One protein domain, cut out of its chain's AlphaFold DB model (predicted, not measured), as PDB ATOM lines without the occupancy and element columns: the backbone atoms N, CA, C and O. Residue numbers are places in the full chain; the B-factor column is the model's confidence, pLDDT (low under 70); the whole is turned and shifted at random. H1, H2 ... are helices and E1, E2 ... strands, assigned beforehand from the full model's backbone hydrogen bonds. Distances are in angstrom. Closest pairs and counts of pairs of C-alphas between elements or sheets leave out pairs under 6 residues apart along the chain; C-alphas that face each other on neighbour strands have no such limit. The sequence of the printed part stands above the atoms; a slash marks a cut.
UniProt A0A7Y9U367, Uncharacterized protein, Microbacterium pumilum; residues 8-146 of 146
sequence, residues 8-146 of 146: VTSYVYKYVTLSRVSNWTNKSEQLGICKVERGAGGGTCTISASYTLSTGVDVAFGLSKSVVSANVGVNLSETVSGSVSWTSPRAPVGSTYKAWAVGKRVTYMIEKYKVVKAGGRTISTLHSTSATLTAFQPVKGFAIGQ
ATOM      1  N   VAL A   8      23.431  -4.401 -34.849       80.50
ATOM      2  CA  VAL A   8      22.054  -4.538 -34.358       80.50
ATOM      3  C   VAL A   8      21.624  -5.988 -34.525       80.50
ATOM      4  O   VAL A   8      21.586  -6.499 -35.644       80.50
ATOM      5  N   THR A   9      21.290  -6.646 -33.415       86.06
ATOM      6  CA  THR A   9      20.675  -7.979 -33.423       86.06
ATOM      7  C   THR A   9      19.177  -7.845 -33.187       86.06
ATOM      8  O   THR A   9      18.757  -7.283 -32.179       86.06
ATOM      9  N   SER A  10      18.366  -8.394 -34.087       90.06
ATOM     10  CA  SER A  10      16.918  -8.503 -33.921       90.06
ATOM     11  C   SER A  10      16.426  -9.913 -34.245       90.06
ATOM     12  O   SER A  10      17.160 -10.737 -34.797       90.06
ATOM     13  N   TYR A  11      15.180 -10.206 -33.873       92.56
ATOM     14  CA  TYR A  11      14.526 -11.470 -34.200       92.56
ATOM     15  C   TYR A  11      13.338 -11.236 -35.123       92.56
ATOM     16  O   TYR A  11      12.523 -10.348 -34.881       92.56
ATOM     17  N   VAL A  12      13.243 -12.054 -36.165       93.62
ATOM     18  CA  VAL A  12      12.127 -12.066 -37.114       93.62
ATOM     19  C   VAL A  12      11.486 -13.445 -37.084       93.62
ATOM     20  O   VAL A  12      12.181 -14.451 -36.967       93.62
ATOM     21  N   TYR A  13      10.162 -13.491 -37.181       95.12
ATOM     22  CA  TYR A  13       9.399 -14.732 -37.143       95.12
ATOM     23  C   TYR A  13       8.758 -14.996 -38.497       95.12
ATOM     24  O   TYR A  13       8.174 -14.095 -39.097       95.12
ATOM     25  N   LYS A  14       8.850 -16.239 -38.960       94.75
ATOM     26  CA  LYS A  14       8.189 -16.716 -40.172       94.75
ATOM     27  C   LYS A  14       7.233 -17.845 -39.811       94.75
ATOM     28  O   LYS A  14       7.568 -18.724 -39.022       94.75
ATOM     29  N   TYR A  15       6.039 -17.808 -40.390       95.25
ATOM     30  CA  TYR A  15       4.957 -18.744 -40.100       95.25
ATOM     31  C   TYR A  15       4.830 -19.724 -41.259       95.25
ATOM     32  O   TYR A  15       4.387 -19.364 -42.348       95.25
ATOM     33  N   VAL A  16       5.241 -20.967 -41.033       95.44
ATOM     34  CA  VAL A  16       5.201 -22.018 -42.047       95.44
ATOM     35  C   VAL A  16       3.915 -22.806 -41.861       95.44
ATOM     36  O   VAL A  16       3.781 -23.587 -40.922       95.44
ATOM     37  N   THR A  17       2.940 -22.585 -42.742       95.31
ATOM     38  CA  THR A  17       1.706 -23.380 -42.747       95.31
ATOM     39  C   THR A  17       1.999 -24.754 -43.337       95.31
ATOM     40  O   THR A  17       2.418 -24.850 -44.486       95.31
ATOM     41  N   LEU A  18       1.746 -25.808 -42.564       95.56
ATOM     42  CA  LEU A  18       1.930 -27.196 -42.990       95.56
ATOM     43  C   LEU A  18       0.659 -27.754 -43.629       95.56
ATOM     44  O   LEU A  18       0.717 -28.433 -44.648       95.56
ATOM     45  N   SER A  19      -0.503 -27.469 -43.036       96.12
ATOM     46  CA  SER A  19      -1.786 -27.911 -43.576       96.12
ATOM     47  C   SER A  19      -2.934 -26.999 -43.162       96.12
ATOM     48  O   SER A  19      -2.910 -26.353 -42.111       96.12
ATOM     49  N   ARG A  20      -3.966 -26.958 -44.007       95.31
ATOM     50  CA  ARG A  20      -5.248 -26.304 -43.738       95.31
ATOM     51  C   ARG A  20      -6.358 -27.263 -44.122       95.31
ATOM     52  O   ARG A  20      -6.443 -27.664 -45.276       95.31
ATOM     53  N   VAL A  21      -7.192 -27.619 -43.154       95.31
ATOM     54  CA  VAL A  21      -8.316 -28.531 -43.355       95.31
ATOM     55  C   VAL A  21      -9.589 -27.824 -42.918       95.31
ATOM     56  O   VAL A  21      -9.715 -27.424 -41.761       95.31
ATOM     57  N   SER A  22     -10.516 -27.652 -43.854       92.25
ATOM     58  CA  SER A  22     -11.872 -27.170 -43.581       92.25
ATOM     59  C   SER A  22     -12.776 -28.337 -43.185       92.25
ATOM     60  O   SER A  22     -12.502 -29.477 -43.555       92.25
ATOM     61  N   ASN A  23     -13.859 -28.059 -42.453       91.19
ATOM     62  CA  ASN A  23     -14.807 -29.070 -41.958       91.19
ATOM     63  C   ASN A  23     -14.138 -30.181 -41.130       91.19
ATOM     64  O   ASN A  23     -14.601 -31.320 -41.080       91.19
ATOM     65  N   TRP A  24     -13.025 -29.854 -40.474       95.00
ATOM     66  CA  TRP A  24     -12.320 -30.780 -39.612       95.00
ATOM     67  C   TRP A  24     -13.103 -30.975 -38.313       95.00
ATOM     68  O   TRP A  24     -13.511 -30.003 -37.676       95.00
ATOM     69  N   THR A  25     -13.300 -32.233 -37.917       95.06
ATOM     70  CA  THR A  25     -13.992 -32.587 -36.673       95.06
ATOM     71  C   THR A  25     -13.018 -32.575 -35.504       95.06
ATOM     72  O   THR A  25     -12.098 -33.394 -35.445       95.06
ATOM     73  N   ASN A  26     -13.247 -31.679 -34.549       93.19
ATOM     74  CA  ASN A  26     -12.467 -31.597 -33.329       93.19
ATOM     75  C   ASN A  26     -13.013 -32.555 -32.272       93.19
ATOM     76  O   ASN A  26     -13.889 -32.210 -31.484       93.19
ATOM     77  N   LYS A  27     -12.460 -33.771 -32.241       91.56
ATOM     78  CA  LYS A  27     -12.874 -34.814 -31.289       91.56
ATOM     79  C   LYS A  27     -12.564 -34.488 -29.822       91.56
ATOM     80  O   LYS A  27     -13.124 -35.146 -28.948       91.56
ATOM     81  N   SER A  28     -11.706 -33.502 -29.557       90.31
ATOM     82  CA  SER A  28     -11.429 -33.020 -28.199       90.31
ATOM     83  C   SER A  28     -12.523 -32.082 -27.678       90.31
ATOM     84  O   SER A  28     -12.685 -31.955 -26.472       90.31
ATOM     85  N   GLU A  29     -13.299 -31.469 -28.576       91.31
ATOM     86  CA  GLU A  29     -14.389 -30.544 -28.254       91.31
ATOM     87  C   GLU A  29     -15.737 -31.256 -28.440       91.31
ATOM     88  O   GLU A  29     -16.369 -31.191 -29.500       91.31
ATOM     89  N   GLN A  30     -16.158 -32.003 -27.415       94.38
ATOM     90  CA  GLN A  30     -17.448 -32.696 -27.408       94.38
ATOM     91  C   GLN A  30     -18.573 -31.725 -27.026       94.38
ATOM     92  O   GLN A  30     -18.576 -31.161 -25.938       94.38
ATOM     93  N   LEU A  31     -19.563 -31.585 -27.904       93.69
ATOM     94  CA  LEU A  31     -20.731 -30.720 -27.712       93.69
ATOM     95  C   LEU A  31     -21.874 -31.432 -26.992       93.69
ATOM     96  O   LEU A  31     -22.702 -30.802 -26.343       93.69
ATOM     97  N   GLY A  32     -21.945 -32.753 -27.133       92.94
ATOM     98  CA  GLY A  32     -22.999 -33.554 -26.536       92.94
ATOM     99  C   GLY A  32     -22.761 -35.042 -26.727       92.94
ATOM    100  O   GLY A  32     -21.932 -35.464 -27.534       92.94
ATOM    101  N   ILE A  33     -23.491 -35.836 -25.959       94.12
ATOM    102  CA  ILE A  33     -23.446 -37.292 -26.000       94.12
ATOM    103  C   ILE A  33     -24.848 -37.825 -25.733       94.12
ATOM    104  O   ILE A  33     -25.557 -37.292 -24.883       94.12
ATOM    105  N   CYS A  34     -25.245 -38.871 -26.446       91.88
ATOM    106  CA  CYS A  34     -26.416 -39.658 -26.098       91.88
ATOM    107  C   CYS A  34     -26.071 -41.138 -26.132       91.88
ATOM    108  O   CYS A  34     -25.240 -41.587 -26.920       91.88
ATOM    109  N   LYS A  35     -26.707 -41.901 -25.252       91.81
ATOM    110  CA  LYS A  35     -26.583 -43.350 -25.199       91.81
ATOM    111  C   LYS A  35     -27.966 -43.950 -25.368       91.81
ATOM    112  O   LYS A  35     -28.934 -43.444 -24.809       91.81
ATOM    113  N   VAL A  36     -28.060 -45.010 -26.160       89.81
ATOM    114  CA  VAL A  36     -29.310 -45.746 -26.328       89.81
ATOM    115  C   VAL A  36     -29.574 -46.551 -25.062       89.81
ATOM    116  O   VAL A  36     -28.847 -47.500 -24.746       89.81
ATOM    117  N   GLU A  37     -30.614 -46.137 -24.346       85.75
ATOM    118  CA  GLU A  37     -31.072 -46.754 -23.106       85.75
ATOM    119  C   GLU A  37     -31.693 -48.141 -23.332       85.75
ATOM    120  O   GLU A  37     -32.040 -48.537 -24.451       85.75
ATOM    121  N   ARG A  38     -31.817 -48.914 -22.247       76.75
ATOM    122  CA  ARG A  38     -32.439 -50.246 -22.281       76.75
ATOM    123  C   ARG A  38     -33.941 -50.143 -22.569       76.75
ATOM    124  O   ARG A  38     -34.692 -49.586 -21.781       76.75
ATOM    125  N   GLY A  39     -34.368 -50.775 -23.662       62.22
ATOM    126  CA  GLY A  39     -35.763 -50.995 -24.050       62.22
ATOM    127  C   GLY A  39     -35.854 -52.148 -25.058       62.22
ATOM    128  O   GLY A  39     -34.857 -52.448 -25.717       62.22
ATOM    129  N   ALA A  40     -37.006 -52.824 -25.124       52.06
ATOM    130  CA  ALA A  40     -37.274 -54.121 -25.773       52.06
ATOM    131  C   ALA A  40     -36.834 -54.252 -27.259       52.06
ATOM    132  O   ALA A  40     -37.658 -54.280 -28.171       52.06
ATOM    133  N   GLY A  41     -35.523 -54.353 -27.510       66.00
ATOM    134  CA  GLY A  41     -34.923 -54.503 -28.844       66.00
ATOM    135  C   GLY A  41     -34.160 -53.278 -29.368       66.00
ATOM    136  O   GLY A  41     -34.063 -53.104 -30.580       66.00
ATOM    137  N   GLY A  42     -33.646 -52.412 -28.486       80.94
ATOM    138  CA  GLY A  42     -32.939 -51.183 -28.871       80.94
ATOM    139  C   GLY A  42     -33.868 -49.976 -29.005       80.94
ATOM    140  O   GLY A  42     -35.081 -50.085 -28.826       80.94
ATOM    141  N   GLY A  43     -33.297 -48.815 -29.313       88.38
ATOM    142  CA  GLY A  43     -34.022 -47.548 -29.301       88.38
ATOM    143  C   GLY A  43     -33.289 -46.437 -30.038       88.38
ATOM    144  O   GLY A  43     -32.282 -46.672 -30.706       88.38
ATOM    145  N   THR A  44     -33.821 -45.229 -29.926       90.75
ATOM    146  CA  THR A  44     -33.166 -44.002 -30.376       90.75
ATOM    147  C   THR A  44     -32.658 -43.233 -29.163       90.75
ATOM    148  O   THR A  44     -33.150 -43.410 -28.048       90.75
ATOM    149  N   CYS A  45     -31.663 -42.380 -29.363       89.69
ATOM    150  CA  CYS A  45     -31.284 -41.378 -28.379       89.69
ATOM    151  C   CYS A  45     -31.185 -40.009 -29.042       89.69
ATOM    152  O   CYS A  45     -30.880 -39.911 -30.230       89.69
ATOM    153  N   THR A  46     -31.458 -38.956 -28.280       92.81
ATOM    154  CA  THR A  46     -31.440 -37.579 -28.779       92.81
ATOM    155  C   THR A  46     -30.359 -36.785 -28.061       92.81
ATOM    156  O   THR A  46     -30.269 -36.811 -26.836       92.81
ATOM    157  N   ILE A  47     -29.537 -36.079 -28.834       92.81
ATOM    158  CA  ILE A  47     -28.604 -35.066 -28.349       92.81
ATOM    159  C   ILE A  47     -29.276 -33.710 -28.529       92.81
ATOM    160  O   ILE A  47     -29.545 -33.305 -29.659       92.81
ATOM    161  N   SER A  48     -29.487 -33.016 -27.414       93.12
ATOM    162  CA  SER A  48     -29.994 -31.645 -27.371       93.12
ATOM    163  C   SER A  48     -29.106 -30.827 -26.441       93.12
ATOM    164  O   SER A  48     -29.197 -30.969 -25.224       93.12
ATOM    165  N   ALA A  49     -28.216 -30.009 -27.001       92.00
ATOM    166  CA  ALA A  49     -27.273 -29.206 -26.220       92.00
ATOM    167  C   ALA A  49     -26.984 -27.872 -26.909       92.00
ATOM    168  O   ALA A  49     -26.810 -27.826 -28.125       92.00
ATOM    169  N   SER A  50     -26.913 -26.784 -26.145       92.62
ATOM    170  CA  SER A  50     -26.360 -25.515 -26.621       92.62
ATOM    171  C   SER A  50     -24.843 -25.498 -26.437       92.62
ATOM    172  O   SER A  50     -24.311 -26.121 -25.521       92.62
ATOM    173  N   TYR A  51     -24.137 -24.791 -27.315       92.56
ATOM    174  CA  TYR A  51     -22.690 -24.642 -27.231       92.56
ATOM    175  C   TYR A  51     -22.244 -23.244 -27.636       92.56
ATOM    176  O   TYR A  51     -22.889 -22.580 -28.451       92.56
ATOM    177  N   THR A  52     -21.087 -22.855 -27.109       93.06
ATOM    178  CA  THR A  52     -20.324 -21.680 -27.524       93.06
ATOM    179  C   THR A  52     -18.869 -22.102 -27.648       93.06
ATOM    180  O   THR A  52     -18.289 -22.606 -26.691       93.06
ATOM    181  N   LEU A  53     -18.292 -21.922 -28.830       93.69
ATOM    182  CA  LEU A  53     -16.914 -22.276 -29.138       93.69
ATOM    183  C   LEU A  53     -16.163 -21.028 -29.569       93.69
ATOM    184  O   LEU A  53     -16.651 -20.275 -30.409       93.69
ATOM    185  N   SER A  54     -14.956 -20.856 -29.055       94.00
ATOM    186  CA  SER A  54     -14.054 -19.786 -29.473       94.00
ATOM    187  C   SER A  54     -12.865 -20.360 -30.226       94.00
ATOM    188  O   SER A  54     -12.482 -21.517 -30.044       94.00
ATOM    189  N   THR A  55     -12.265 -19.541 -31.080       94.50
ATOM    190  CA  THR A  55     -11.040 -19.911 -31.782       94.50
ATOM    191  C   THR A  55      -9.895 -20.215 -30.811       94.50
ATOM    192  O   THR A  55      -9.523 -19.395 -29.971       94.50
ATOM    193  N   GLY A  56      -9.278 -21.384 -30.979       94.00
ATOM    194  CA  GLY A  56      -8.050 -21.786 -30.296       94.00
ATOM    195  C   GLY A  56      -6.825 -21.551 -31.176       94.00
ATOM    196  O   GLY A  56      -6.842 -21.863 -32.365       94.00
ATOM    197  N   VAL A  57      -5.749 -21.012 -30.600       95.44
ATOM    198  CA  VAL A  57      -4.466 -20.798 -31.288       95.44
ATOM    199  C   VAL A  57      -3.337 -21.129 -30.320       95.44
ATOM    200  O   VAL A  57      -3.217 -20.485 -29.273       95.44
ATOM    201  N   ASP A  58      -2.524 -22.119 -30.676       94.69
ATOM    202  CA  ASP A  58      -1.294 -22.431 -29.957       94.69
ATOM    203  C   ASP A  58      -0.221 -21.380 -30.260       94.69
ATOM    204  O   ASP A  58      -0.219 -20.748 -31.310       94.69
ATOM    205  N   VAL A  59       0.713 -21.150 -29.345       94.31
ATOM    206  CA  VAL A  59       1.772 -20.154 -29.551       94.31
ATOM    207  C   VAL A  59       3.115 -20.706 -29.106       94.31
ATOM    208  O   VAL A  59       3.189 -21.586 -28.254       94.31
ATOM    209  N   ALA A  60       4.189 -20.165 -29.673       93.75
ATOM    210  CA  ALA A  60       5.557 -20.468 -29.274       93.75
ATOM    211  C   ALA A  60       6.392 -19.184 -29.206       93.75
ATOM    212  O   ALA A  60       5.989 -18.135 -29.712       93.75
ATOM    213  N   PHE A  61       7.565 -19.273 -28.573       92.50
ATOM    214  CA  PHE A  61       8.536 -18.175 -28.455       92.50
ATOM    215  C   PHE A  61       7.997 -16.894 -27.796       92.50
ATOM    216  O   PHE A  61       8.514 -15.809 -28.054       92.50
ATOM    217  N   GLY A  62       6.965 -17.012 -26.953       91.94
ATOM    218  CA  GLY A  62       6.335 -15.871 -26.280       91.94
ATOM    219  C   GLY A  62       5.494 -14.980 -27.202       91.94
ATOM    220  O   GLY A  62       5.157 -13.863 -26.820       91.94
ATOM    221  N   LEU A  63       5.162 -15.442 -28.413       93.06
ATOM    222  CA  LEU A  63       4.297 -14.704 -29.330       93.06
ATOM    223  C   LEU A  63       2.849 -14.680 -28.826       93.06
ATOM    224  O   LEU A  63       2.333 -15.666 -28.304       93.06
ATOM    225  N   SER A  64       2.165 -13.556 -29.025       94.19
ATOM    226  CA  SER A  64       0.743 -13.425 -28.699       94.19
ATOM    227  C   SER A  64      -0.137 -14.171 -29.704       94.19
ATOM    228  O   SER A  64       0.140 -14.140 -30.907       94.19
ATOM    229  N   LYS A  65      -1.263 -14.723 -29.236       92.94
ATOM    230  CA  LYS A  65      -2.251 -15.411 -30.085       92.94
ATOM    231  C   LYS A  65      -2.731 -14.558 -31.261       92.94
ATOM    232  O   LYS A  65      -2.897 -15.104 -32.340       92.94
ATOM    233  N   SER A  66      -2.902 -13.246 -31.077       92.44
ATOM    234  CA  SER A  66      -3.366 -12.312 -32.118       92.44
ATOM    235  C   SER A  66      -2.384 -12.181 -33.284       92.44
ATOM    236  O   SER A  66      -2.776 -12.222 -34.448       92.44
ATOM    237  N   VAL A  67      -1.088 -12.069 -32.982       92.38
ATOM    238  CA  VAL A  67      -0.029 -12.035 -33.999       92.38
ATOM    239  C   VAL A  67       0.010 -13.357 -34.762       92.38
ATOM    240  O   VAL A  67       0.040 -13.352 -35.993       92.38
ATOM    241  N   VAL A  68      -0.029 -14.489 -34.055       93.88
ATOM    242  CA  VAL A  68      -0.003 -15.806 -34.703       93.88
ATOM    243  C   VAL A  68      -1.250 -16.006 -35.564       93.88
ATOM    244  O   VAL A  68      -1.120 -16.340 -36.737       93.88
ATOM    245  N   SER A  69      -2.444 -15.727 -35.031       92.69
ATOM    246  CA  SER A  69      -3.725 -15.903 -35.722       92.69
ATOM    247  C   SER A  69      -3.800 -15.087 -37.016       92.69
ATOM    248  O   SER A  69      -4.193 -15.623 -38.055       92.69
ATOM    249  N   ALA A  70      -3.339 -13.830 -36.982       92.25
ATOM    250  CA  ALA A  70      -3.274 -12.962 -38.156       92.25
ATOM    251  C   ALA A  70      -2.364 -13.542 -39.250       92.25
ATOM    252  O   ALA A  70      -2.725 -13.534 -40.424       92.25
ATOM    253  N   ASN A  71      -1.214 -14.109 -38.869       92.81
ATOM    254  CA  ASN A  71      -0.261 -14.675 -39.824       92.81
ATOM    255  C   ASN A  71      -0.675 -16.058 -40.357       92.81
ATOM    256  O   ASN A  71      -0.378 -16.388 -41.504       92.81
ATOM    257  N   VAL A  72      -1.376 -16.877 -39.564       92.69
ATOM    258  CA  VAL A  72      -1.833 -18.212 -40.004       92.69
ATOM    259  C   VAL A  72      -3.196 -18.184 -40.708       92.69
ATOM    260  O   VAL A  72      -3.606 -19.192 -41.296       92.69
ATOM    261  N   GLY A  73      -3.865 -17.026 -40.729       90.06
ATOM    262  CA  GLY A  73      -5.141 -16.808 -41.414       90.06
ATOM    263  C   GLY A  73      -6.327 -17.389 -40.646       90.06
ATOM    264  O   GLY A  73      -7.139 -18.130 -41.217       90.06
ATOM    265  N   VAL A  74      -6.374 -17.103 -39.345       91.69
ATOM    266  CA  VAL A  74      -7.406 -17.534 -38.398       91.69
ATOM    267  C   VAL A  74      -7.935 -16.318 -37.634       91.69
ATOM    268  O   VAL A  74      -7.157 -15.491 -37.158       91.69
ATOM    269  N   ASN A  75      -9.257 -16.208 -37.506       92.12
ATOM    270  CA  ASN A  75      -9.888 -15.119 -36.765       92.12
ATOM    271  C   ASN A  75      -9.980 -15.467 -35.271       92.12
ATOM    272  O   ASN A  75     -10.796 -16.296 -34.870       92.12
ATOM    273  N   LEU A  76      -9.141 -14.836 -34.442       90.56
ATOM    274  CA  LEU A  76      -9.102 -15.077 -32.993       90.56
ATOM    275  C   LEU A  76     -10.374 -14.604 -32.277       90.56
ATOM    276  O   LEU A  76     -10.749 -15.186 -31.265       90.56
ATOM    277  N   SER A  77     -11.033 -13.575 -32.808       90.19
ATOM    278  CA  SER A  77     -12.275 -13.039 -32.241       90.19
ATOM    279  C   SER A  77     -13.500 -13.861 -32.632       90.19
ATOM    280  O   SER A  77     -14.591 -13.607 -32.128       90.19
ATOM    281  N   GLU A  78     -13.344 -14.835 -33.533       89.75
ATOM    282  CA  GLU A  78     -14.444 -15.697 -33.944       89.75
ATOM    283  C   GLU A  78     -14.912 -16.525 -32.747       89.75
ATOM    284  O   GLU A  78     -14.166 -17.319 -32.163       89.75
ATOM    285  N   THR A  79     -16.171 -16.323 -32.385       90.38
ATOM    286  CA  THR A  79     -16.881 -17.147 -31.417       90.38
ATOM    287  C   THR A  79     -18.188 -17.567 -32.054       90.38
ATOM    288  O   THR A  79     -18.952 -16.737 -32.542       90.38
ATOM    289  N   VAL A  80     -18.434 -18.871 -32.069       92.50
ATOM    290  CA  VAL A  80     -19.615 -19.467 -32.677       92.50
ATOM    291  C   VAL A  80     -20.460 -20.078 -31.580       92.50
ATOM    292  O   VAL A  80     -20.021 -20.984 -30.874       92.50
ATOM    293  N   SER A  81     -21.695 -19.608 -31.476       92.62
ATOM    294  CA  SER A  81     -22.720 -20.217 -30.638       92.62
ATOM    295  C   SER A  81     -23.754 -20.951 -31.487       92.62
ATOM    296  O   SER A  81     -24.124 -20.506 -32.579       92.62
ATOM    297  N   GLY A  82     -24.267 -22.059 -30.971       91.31
ATOM    298  CA  GLY A  82     -25.288 -22.843 -31.646       91.31
ATOM    299  C   GLY A  82     -25.951 -23.852 -30.726       91.31
ATOM    300  O   GLY A  82     -25.734 -23.870 -29.516       91.31
ATOM    301  N   SER A  83     -26.771 -24.703 -31.325       92.19
ATOM    302  CA  SER A  83     -27.329 -25.871 -30.664       92.19
ATOM    303  C   SER A  83     -27.120 -27.107 -31.526       92.19
ATOM    304  O   SER A  83     -27.137 -27.054 -32.758       92.19
ATOM    305  N   VAL A  84     -26.878 -28.222 -30.856       92.06
ATOM    306  CA  VAL A  84     -26.945 -29.561 -31.418       92.06
ATOM    307  C   VAL A  84     -28.353 -30.070 -31.159       92.06
ATOM    308  O   VAL A  84     -28.802 -30.067 -30.016       92.06
ATOM    309  N   SER A  85     -29.031 -30.491 -32.222       93.50
ATOM    310  CA  SER A  85     -30.279 -31.244 -32.155       93.50
ATOM    311  C   SER A  85     -30.161 -32.390 -33.145       93.50
ATOM    312  O   SER A  85     -30.124 -32.173 -34.358       93.50
ATOM    313  N   TRP A  86     -30.001 -33.602 -32.628       92.56
ATOM    314  CA  TRP A  86     -29.871 -34.797 -33.450       92.56
ATOM    315  C   TRP A  86     -30.446 -36.005 -32.725       92.56
ATOM    316  O   TRP A  86     -30.142 -36.231 -31.556       92.56
ATOM    317  N   THR A  87     -31.240 -36.800 -33.437       93.12
ATOM    318  CA  THR A  87     -31.787 -38.062 -32.937       93.12
ATOM    319  C   THR A  87     -31.182 -39.206 -33.730       93.12
ATOM    320  O   THR A  87     -31.173 -39.176 -34.961       93.12
ATOM    321  N   SER A  88     -30.682 -40.218 -33.024       90.81
ATOM    322  CA  SER A  88     -30.087 -41.391 -33.644       90.81
ATOM    323  C   SER A  88     -31.121 -42.217 -34.406       90.81
ATOM    324  O   SER A  88     -32.291 -42.257 -34.015       90.81
ATOM    325  N   PRO A  89     -30.705 -42.962 -35.447       89.00
ATOM    326  CA  PRO A  89     -31.505 -44.080 -35.924       89.00
ATOM    327  C   PRO A  89     -31.673 -45.118 -34.805       89.00
ATOM    328  O   PRO A  89     -30.980 -45.082 -33.780       89.00
ATOM    329  N   ARG A  90     -32.603 -46.059 -34.998       89.88
ATOM    330  CA  ARG A  90     -32.788 -47.166 -34.058       89.88
ATOM    331  C   ARG A  90     -31.509 -48.001 -34.020       89.88
ATOM    332  O   ARG A  90     -31.109 -48.558 -35.038       89.88
ATOM    333  N   ALA A  91     -30.891 -48.086 -32.850       90.00
ATOM    334  CA  ALA A  91     -29.644 -48.806 -32.644       90.00
ATOM    335  C   ALA A  91     -29.751 -49.756 -31.439       90.00
ATOM    336  O   ALA A  91     -30.651 -49.604 -30.602       90.00
ATOM    337  N   PRO A  92     -28.857 -50.756 -31.332       89.81
ATOM    338  CA  PRO A  92     -28.806 -51.639 -30.175       89.81
ATOM    339  C   PRO A  92     -28.573 -50.872 -28.873       89.81
ATOM    340  O   PRO A  92     -27.886 -49.846 -28.845       89.81
ATOM    341  N   VAL A  93     -29.096 -51.424 -27.779       90.12
ATOM    342  CA  VAL A  93     -28.862 -50.923 -26.420       90.12
ATOM    343  C   VAL A  93     -27.361 -50.774 -26.165       90.12
ATOM    344  O   VAL A  93     -26.584 -51.684 -26.442       90.12
ATOM    345  N   GLY A  94     -26.960 -49.640 -25.592       87.94
ATOM    346  CA  GLY A  94     -25.562 -49.351 -25.274       87.94
ATOM    347  C   GLY A  94     -24.788 -48.637 -26.381       87.94
ATOM    348  O   GLY A  94     -23.702 -48.126 -26.102       87.94
ATOM    349  N   SER A  95     -25.356 -48.519 -27.588       91.19
ATOM    350  CA  SER A  95     -24.823 -47.639 -28.635       91.19
ATOM    351  C   SER A  95     -24.713 -46.214 -28.102       91.19
ATOM    352  O   SER A  95     -25.645 -45.708 -27.479       91.19
ATOM    353  N   THR A  96     -23.564 -45.583 -28.313       92.75
ATOM    354  CA  THR A  96     -23.286 -44.228 -27.837       92.75
ATOM    355  C   THR A  96     -22.996 -43.359 -29.038       92.75
ATOM    356  O   THR A  96     -22.208 -43.755 -29.877       92.75
ATOM    357  N   TYR A  97     -23.611 -42.190 -29.115       94.00
ATOM    358  CA  TYR A  97     -23.341 -41.201 -30.146       94.00
ATOM    359  C   TYR A  97     -22.822 -39.934 -29.493       94.00
ATOM    360  O   TYR A  97     -23.319 -39.505 -28.452       94.00
ATOM    361  N   LYS A  98     -21.817 -39.328 -30.109       95.50
ATOM    362  CA  LYS A  98     -21.189 -38.097 -29.647       95.50
ATOM    363  C   LYS A  98     -21.270 -37.052 -30.745       95.50
ATOM    364  O   LYS A  98     -21.066 -37.352 -31.920       95.50
ATOM    365  N   ALA A  99     -21.569 -35.830 -30.332       95.69
ATOM    366  CA  ALA A  99     -21.501 -34.650 -31.169       95.69
ATOM    367  C   ALA A  99     -20.198 -33.909 -30.885       95.69
ATOM    368  O   ALA A  99     -19.868 -33.665 -29.724       95.69
ATOM    369  N   TRP A 100     -19.483 -33.521 -31.934       96.31
ATOM    370  CA  TRP A 100     -18.230 -32.778 -31.835       96.31
ATOM    371  C   TRP A 100     -18.275 -31.483 -32.625       96.31
ATOM    372  O   TRP A 100     -18.978 -31.372 -33.635       96.31
ATOM    373  N   ALA A 101     -17.468 -30.526 -32.176       95.31
ATOM    374  CA  ALA A 101     -17.235 -29.292 -32.899       95.31
ATOM    375  C   ALA A 101     -16.625 -29.568 -34.275       95.31
ATOM    376  O   ALA A 101     -15.759 -30.431 -34.441       95.31
ATOM    377  N   VAL A 102     -17.036 -28.778 -35.262       95.56
ATOM    378  CA  VAL A 102     -16.420 -28.755 -36.589       95.56
ATOM    379  C   VAL A 102     -15.862 -27.373 -36.869       95.56
ATOM    380  O   VAL A 102     -16.333 -26.368 -36.338       95.56
ATOM    381  N   GLY A 103     -14.821 -27.315 -37.687       95.06
ATOM    382  CA  GLY A 103     -14.151 -26.055 -37.951       95.06
ATOM    383  C   GLY A 103     -13.036 -26.156 -38.967       95.06
ATOM    384  O   GLY A 103     -12.809 -27.184 -39.605       95.06
ATOM    385  N   LYS A 104     -12.317 -25.051 -39.102       95.19
ATOM    386  CA  LYS A 104     -11.066 -24.990 -39.838       95.19
ATOM    387  C   LYS A 104      -9.927 -25.305 -38.878       95.19
ATOM    388  O   LYS A 104      -9.741 -24.605 -37.886       95.19
ATOM    389  N   ARG A 105      -9.133 -26.323 -39.199       95.75
ATOM    390  CA  ARG A 105      -7.871 -26.609 -38.515       95.75
ATOM    391  C   ARG A 105      -6.708 -26.142 -39.379       95.75
ATOM    392  O   ARG A 105      -6.609 -26.511 -40.549       95.75
ATOM    393  N   VAL A 106      -5.817 -25.353 -38.794       96.50
ATOM    394  CA  VAL A 106      -4.552 -24.939 -39.403       96.50
ATOM    395  C   VAL A 106      -3.420 -25.542 -38.589       96.50
ATOM    396  O   VAL A 106      -3.352 -25.338 -37.381       96.50
ATOM    397  N   THR A 107      -2.540 -26.290 -39.243       96.69
ATOM    398  CA  THR A 107      -1.328 -26.845 -38.632       96.69
ATOM    399  C   THR A 107      -0.133 -26.084 -39.178       96.69
ATOM    400  O   THR A 107      -0.036 -25.882 -40.390       96.69
ATOM    401  N   TYR A 108       0.759 -25.630 -38.307       96.94
ATOM    402  CA  TYR A 108       1.863 -24.756 -38.695       96.94
ATOM    403  C   TYR A 108       3.058 -24.890 -37.752       96.94
ATOM    404  O   TYR A 108       2.976 -25.497 -36.688       96.94
ATOM    405  N   MET A 109       4.177 -24.306 -38.161       97.00
ATOM    406  CA  MET A 109       5.369 -24.104 -37.345       97.00
ATOM    407  C   MET A 109       5.782 -22.636 -37.408       97.00
ATOM    408  O   MET A 109       5.456 -21.919 -38.358       97.00
ATOM    409  N   ILE A 110       6.507 -22.188 -36.390       96.81
ATOM    410  CA  ILE A 110       7.082 -20.848 -36.328       96.81
ATOM    411  C   ILE A 110       8.599 -20.990 -36.400       96.81
ATOM    412  O   ILE A 110       9.207 -21.690 -35.594       96.81
ATOM    413  N   GLU A 111       9.213 -20.316 -37.362       96.88
ATOM    414  CA  GLU A 111      10.661 -20.217 -37.516       96.88
ATOM    415  C   GLU A 111      11.120 -18.873 -36.942       96.88
ATOM    416  O   GLU A 111      10.660 -17.812 -37.368       96.88
ATOM    417  N   LYS A 112      12.028 -18.906 -35.966       95.75
ATOM    418  CA  LYS A 112      12.671 -17.728 -35.381       95.75
ATOM    419  C   LYS A 112      14.011 -17.517 -36.071       95.75
ATOM    420  O   LYS A 112      14.915 -18.338 -35.940       95.75
ATOM    421  N   TYR A 113      14.157 -16.394 -36.757       95.25
ATOM    422  CA  TYR A 113      15.387 -15.977 -37.417       95.25
ATOM    423  C   TYR A 113      16.100 -14.913 -36.593       95.25
ATOM    424  O   TYR A 113      15.476 -13.960 -36.124       95.25
ATOM    425  N   LYS A 114      17.413 -15.060 -36.430       93.75
ATOM    426  CA  LYS A 114      18.286 -14.020 -35.891       93.75
ATOM    427  C   LYS A 114      18.787 -13.173 -37.054       93.75
ATOM    428  O   LYS A 114      19.446 -13.688 -37.960       93.75
ATOM    429  N   VAL A 115      18.479 -11.885 -37.010       93.00
ATOM    430  CA  VAL A 115      18.916 -10.899 -37.993       93.00
ATOM    431  C   VAL A 115      20.017 -10.057 -37.373       93.00
ATOM    432  O   VAL A 115      19.823  -9.457 -36.319       93.00
ATOM    433  N   VAL A 116      21.176 -10.022 -38.023       91.44
ATOM    434  CA  VAL A 116      22.324  -9.213 -37.611       91.44
ATOM    435  C   VAL A 116      22.599  -8.187 -38.702       91.44
ATOM    436  O   VAL A 116      22.809  -8.549 -39.861       91.44
ATOM    437  N   LYS A 117      22.578  -6.905 -38.331       87.50
ATOM    438  CA  LYS A 117      22.955  -5.789 -39.203       87.50
ATOM    439  C   LYS A 117      24.297  -5.238 -38.753       87.50
ATOM    440  O   LYS A 117      24.383  -4.751 -37.632       87.50
ATOM    441  N   ALA A 118      25.307  -5.308 -39.612       83.94
ATOM    442  CA  ALA A 118      26.635  -4.756 -39.356       83.94
ATOM    443  C   ALA A 118      27.233  -4.216 -40.662       83.94
ATOM    444  O   ALA A 118      27.180  -4.886 -41.696       83.94
ATOM    445  N   GLY A 119      27.778  -2.995 -40.632       77.81
ATOM    446  CA  GLY A 119      28.492  -2.401 -41.773       77.81
ATOM    447  C   GLY A 119      27.690  -2.349 -43.082       77.81
ATOM    448  O   GLY A 119      28.235  -2.627 -44.145       77.81
ATOM    449  N   GLY A 120      26.379  -2.080 -43.013       77.94
ATOM    450  CA  GLY A 120      25.490  -2.022 -44.186       77.94
ATOM    451  C   GLY A 120      25.026  -3.380 -44.732       77.94
ATOM    452  O   GLY A 120      24.205  -3.419 -45.646       77.94
ATOM    453  N   ARG A 121      25.485  -4.503 -44.165       82.25
ATOM    454  CA  ARG A 121      25.034  -5.855 -44.529       82.25
ATOM    455  C   ARG A 121      24.005  -6.366 -43.527       82.25
ATOM    456  O   ARG A 121      24.157  -6.178 -42.323       82.25
ATOM    457  N   THR A 122      22.967  -7.032 -44.032       87.62
ATOM    458  CA  THR A 122      21.956  -7.718 -43.216       87.62
ATOM    459  C   THR A 122      22.074  -9.217 -43.449       87.62
ATOM    460  O   THR A 122      21.890  -9.678 -44.571       87.62
ATOM    461  N   ILE A 123      22.370  -9.974 -42.394       89.50
ATOM    462  CA  ILE A 123      22.422 -11.438 -42.429       89.50
ATOM    463  C   ILE A 123      21.247 -11.967 -41.610       89.50
ATOM    464  O   ILE A 123      21.061 -11.560 -40.465       89.50
ATOM    465  N   SER A 124      20.464 -12.874 -42.193       91.69
ATOM    466  CA  SER A 124      19.386 -13.586 -41.508       91.69
ATOM    467  C   SER A 124      19.750 -15.062 -41.400       91.69
ATOM    468  O   SER A 124      20.060 -15.697 -42.405       91.69
ATOM    469  N   THR A 125      19.725 -15.607 -40.186       93.88
ATOM    470  CA  THR A 125      20.030 -17.020 -39.916       93.88
ATOM    471  C   THR A 125      18.897 -17.650 -39.126       93.88
ATOM    472  O   THR A 125      18.350 -17.021 -38.219       93.88
ATOM    473  N   LEU A 126      18.521 -18.883 -39.472       94.31
ATOM    474  CA  LEU A 126      17.537 -19.628 -38.692       94.31
ATOM    475  C   LEU A 126      18.136 -19.914 -37.311       94.31
ATOM    476  O   LEU A 126      19.199 -20.517 -37.205       94.31
ATOM    477  N   HIS A 127      17.467 -19.448 -36.263       94.31
ATOM    478  CA  HIS A 127      17.923 -19.599 -34.886       94.31
ATOM    479  C   HIS A 127      17.221 -20.760 -34.177       94.31
ATOM    480  O   HIS A 127      17.865 -21.494 -33.438       94.31
ATOM    481  N   SER A 128      15.911 -20.919 -34.384       94.44
ATOM    482  CA  SER A 128      15.125 -22.016 -33.809       94.44
ATOM    483  C   SER A 128      13.821 -22.203 -34.579       94.44
ATOM    484  O   SER A 128      13.275 -21.236 -35.106       94.44
ATOM    485  N   THR A 129      13.269 -23.415 -34.552       96.44
ATOM    486  CA  THR A 129      11.927 -23.727 -35.071       96.44
ATOM    487  C   THR A 129      11.065 -24.278 -33.940       96.44
ATOM    488  O   THR A 129      11.577 -24.962 -33.053       96.44
ATOM    489  N   SER A 130       9.782 -23.918 -33.897       96.12
ATOM    490  CA  SER A 130       8.852 -24.446 -32.896       96.12
ATOM    491  C   SER A 130       8.522 -25.914 -33.170       96.12
ATOM    492  O   SER A 130       8.696 -26.406 -34.284       96.12
ATOM    493  N   ALA A 131       7.933 -26.594 -32.183       95.94
ATOM    494  CA  ALA A 131       7.170 -27.807 -32.459       95.94
ATOM    495  C   ALA A 131       5.988 -27.510 -33.405       95.94
ATOM    496  O   ALA A 131       5.658 -26.348 -33.675       95.94
ATOM    497  N   THR A 132       5.336 -28.563 -33.893       96.38
ATOM    498  CA  THR A 132       4.087 -28.445 -34.649       96.38
ATOM    499  C   THR A 132       3.000 -27.840 -33.766       96.38
ATOM    500  O   THR A 132       2.643 -28.408 -32.737       96.38
ATOM    501  N   LEU A 133       2.467 -26.699 -34.189       96.56
ATOM    502  CA  LEU A 133       1.396 -25.968 -33.524       96.56
ATOM    503  C   LEU A 133       0.091 -26.120 -34.297       96.56
ATOM    504  O   LEU A 133       0.082 -26.385 -35.507       96.56
ATOM    505  N   THR A 134      -1.025 -25.910 -33.602       96.06
ATOM    506  CA  THR A 134      -2.347 -25.923 -34.215       96.06
ATOM    507  C   THR A 134      -3.141 -24.659 -33.917       96.06
ATOM    508  O   THR A 134      -2.926 -23.935 -32.946       96.06
ATOM    509  N   ALA A 135      -4.055 -24.347 -34.825       95.94
ATOM    510  CA  ALA A 135      -5.112 -23.380 -34.609       95.94
ATOM    511  C   ALA A 135      -6.423 -23.999 -35.083       95.94
ATOM    512  O   ALA A 135      -6.477 -24.627 -36.144       95.94
ATOM    513  N   PHE A 136      -7.472 -23.825 -34.292       96.06
ATOM    514  CA  PHE A 136      -8.812 -24.297 -34.588       96.06
ATOM    515  C   PHE A 136      -9.768 -23.114 -34.566       96.06
ATOM    516  O   PHE A 136      -9.926 -22.464 -33.539       96.06
ATOM    517  N   GLN A 137     -10.403 -22.852 -35.703       94.88
ATOM    518  CA  GLN A 137     -11.460 -21.859 -35.829       94.88
ATOM    519  C   GLN A 137     -12.793 -22.597 -35.985       94.88
ATOM    520  O   GLN A 137     -12.975 -23.271 -37.008       94.88
ATOM    521  N   PRO A 138     -13.705 -22.513 -35.002       94.06
ATOM    522  CA  PRO A 138     -14.989 -23.191 -35.086       94.06
ATOM    523  C   PRO A 138     -15.836 -22.607 -36.219       94.06
ATOM    524  O   PRO A 138     -15.736 -21.426 -36.548       94.06
ATOM    525  N   VAL A 139     -16.688 -23.441 -36.809       93.25
ATOM    526  CA  VAL A 139     -17.761 -23.004 -37.711       93.25
ATOM    527  C   VAL A 139     -19.094 -23.504 -37.175       93.25
ATOM    528  O   VAL A 139     -19.142 -24.470 -36.412       93.25
ATOM    529  N   LYS A 140     -20.193 -22.853 -37.565       90.44
ATOM    530  CA  LYS A 140     -21.524 -23.289 -37.138       90.44
ATOM    531  C   LYS A 140     -21.828 -24.658 -37.738       90.44
ATOM    532  O   LYS A 140     -21.876 -24.810 -38.956       90.44
ATOM    533  N   GLY A 141     -22.043 -25.640 -36.872       89.31
ATOM    534  CA  GLY A 141     -22.289 -27.021 -37.260       89.31
ATOM    535  C   GLY A 141     -21.727 -27.990 -36.232       89.31
ATOM    536  O   GLY A 141     -21.103 -27.595 -35.249       89.31
ATOM    537  N   PHE A 142     -21.958 -29.272 -36.463       93.12
ATOM    538  CA  PHE A 142     -21.411 -30.344 -35.645       93.12
ATOM    539  C   PHE A 142     -21.270 -31.605 -36.492       93.12
ATOM    540  O   PHE A 142     -21.966 -31.776 -37.494       93.12
ATOM    541  N   ALA A 143     -20.376 -32.491 -36.074       94.25
ATOM    542  CA  ALA A 143     -20.284 -33.840 -36.610       94.25
ATOM    543  C   ALA A 143     -20.799 -34.824 -35.562       94.25
ATOM    544  O   ALA A 143     -20.511 -34.666 -34.375       94.25
ATOM    545  N   ILE A 144     -21.537 -35.839 -36.007       92.56
ATOM    546  CA  ILE A 144     -21.977 -36.954 -35.166       92.56
ATOM    547  C   ILE A 144     -21.160 -38.192 -35.517       92.56
ATOM    548  O   ILE A 144     -20.919 -38.472 -36.691       92.56
ATOM    549  N   GLY A 145     -20.781 -38.962 -34.506       89.50
ATOM    550  CA  GLY A 145     -20.257 -40.311 -34.691       89.50
ATOM    551  C   GLY A 145     -20.519 -41.184 -33.475       89.50
ATOM    552  O   GLY A 145     -20.936 -40.692 -32.425       89.50
ATOM    553  N   GLN A 146     -20.316 -42.482 -33.669       82.06
ATOM    554  CA  GLN A 146     -20.535 -43.533 -32.679       82.06
ATOM    555  C   GLN A 146     -19.238 -43.865 -31.929       82.06
ATOM    556  O   GLN A 146     -18.165 -43.792 -32.574       82.06
TER     557      GLN A 146
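This is residues 8 to 146 of the 146 residues of an uncharacterized protein of Microbacterium pumilum (UniProt A0A7Y9U367). The model is a long, narrow rod built along two long antiparallel strands, E1 and E4, which run side by side; E5 adds a strand beside E4 at one end, and E6 adds one farther along. Over the E6 half of this twisted sheet, the two-stranded sheet E2 and E3 makes a sandwich with it, two sheets face to face over part of the long sheet's length, and the short helix H1 packs on the long sheet. The printed part has 139 residues, with six named strands and one named helix in the order E1, E2, H1, E3, E4, E5, E6; it is mostly strand, and neighbour strands are antiparallel. It is only just extended, close to loose, with a radius of gyration of the C-alphas of 21.9 A and spans of 85 by 23 by 20 A.

Find C-alpha 8 at (22.054, -4.538, -34.358); from there E1, residues 8 to 35, runs 62.9 A and bends by 63 degrees at residue 20. E4, residues 96 to 118, runs 64.7 A from C-alpha 96 at (-23.286, -44.228, -27.837). E5 is residues 121 to 129, 24.1 A. E6, residues 133 to 145, covers 26.0 A, bends by 103 degrees at residue 140 and ends at C-alpha 145 at (-20.257, -40.311, -34.691). E2 is residues 46 to 54, 24.9 A, bending by 50 degrees at residue 50; E3 is residues 79 to 87, 25.7 A. H1 is residues 65 to 72, 10.3 A.

Start at E4, which has three neighbours in the branched sheet. E1 lies on one side of it, antiparallel at 176 degrees; look for N 10 and O 115, 2.9 A apart, and N 34 and O 97, 2.9 A. On the other side, E5 lies beside residues 110 to 118, where N 116 and O 123 are 2.9 A apart; E4 and E5 form a hairpin. E6, on that same side, lies beside residues 97 to 109, with N 106 and O 135 at 2.8 A. In the second sheet E2 and E3 are antiparallel at 169 degrees, with N 51 and O 82 at 2.9 A. Between the sheets, the closest C-alphas of E3 and E6 are those of Val 80 and Lys 140, 6.2 A apart. Residues 56 to 57 make a short antiparallel pairing with residues 135 to 136 of E6. H1 is on the branched sheet; its closest C-alphas to E1 are those of Asn 71 and Tyr 15, 6.6 A apart. In H1 every O i to N i+4 pair is within hydrogen-bond range. E5 is apart from E2, E3 and E6.

The two C-alphas farthest apart are those of Ala 40 and Gly 119, at 85.2 A. The printed part has no cut and no long link. Mean pLDDT of the printed part is 91.6; look at residues 39 to 41 for the low-confidence ones, under 70.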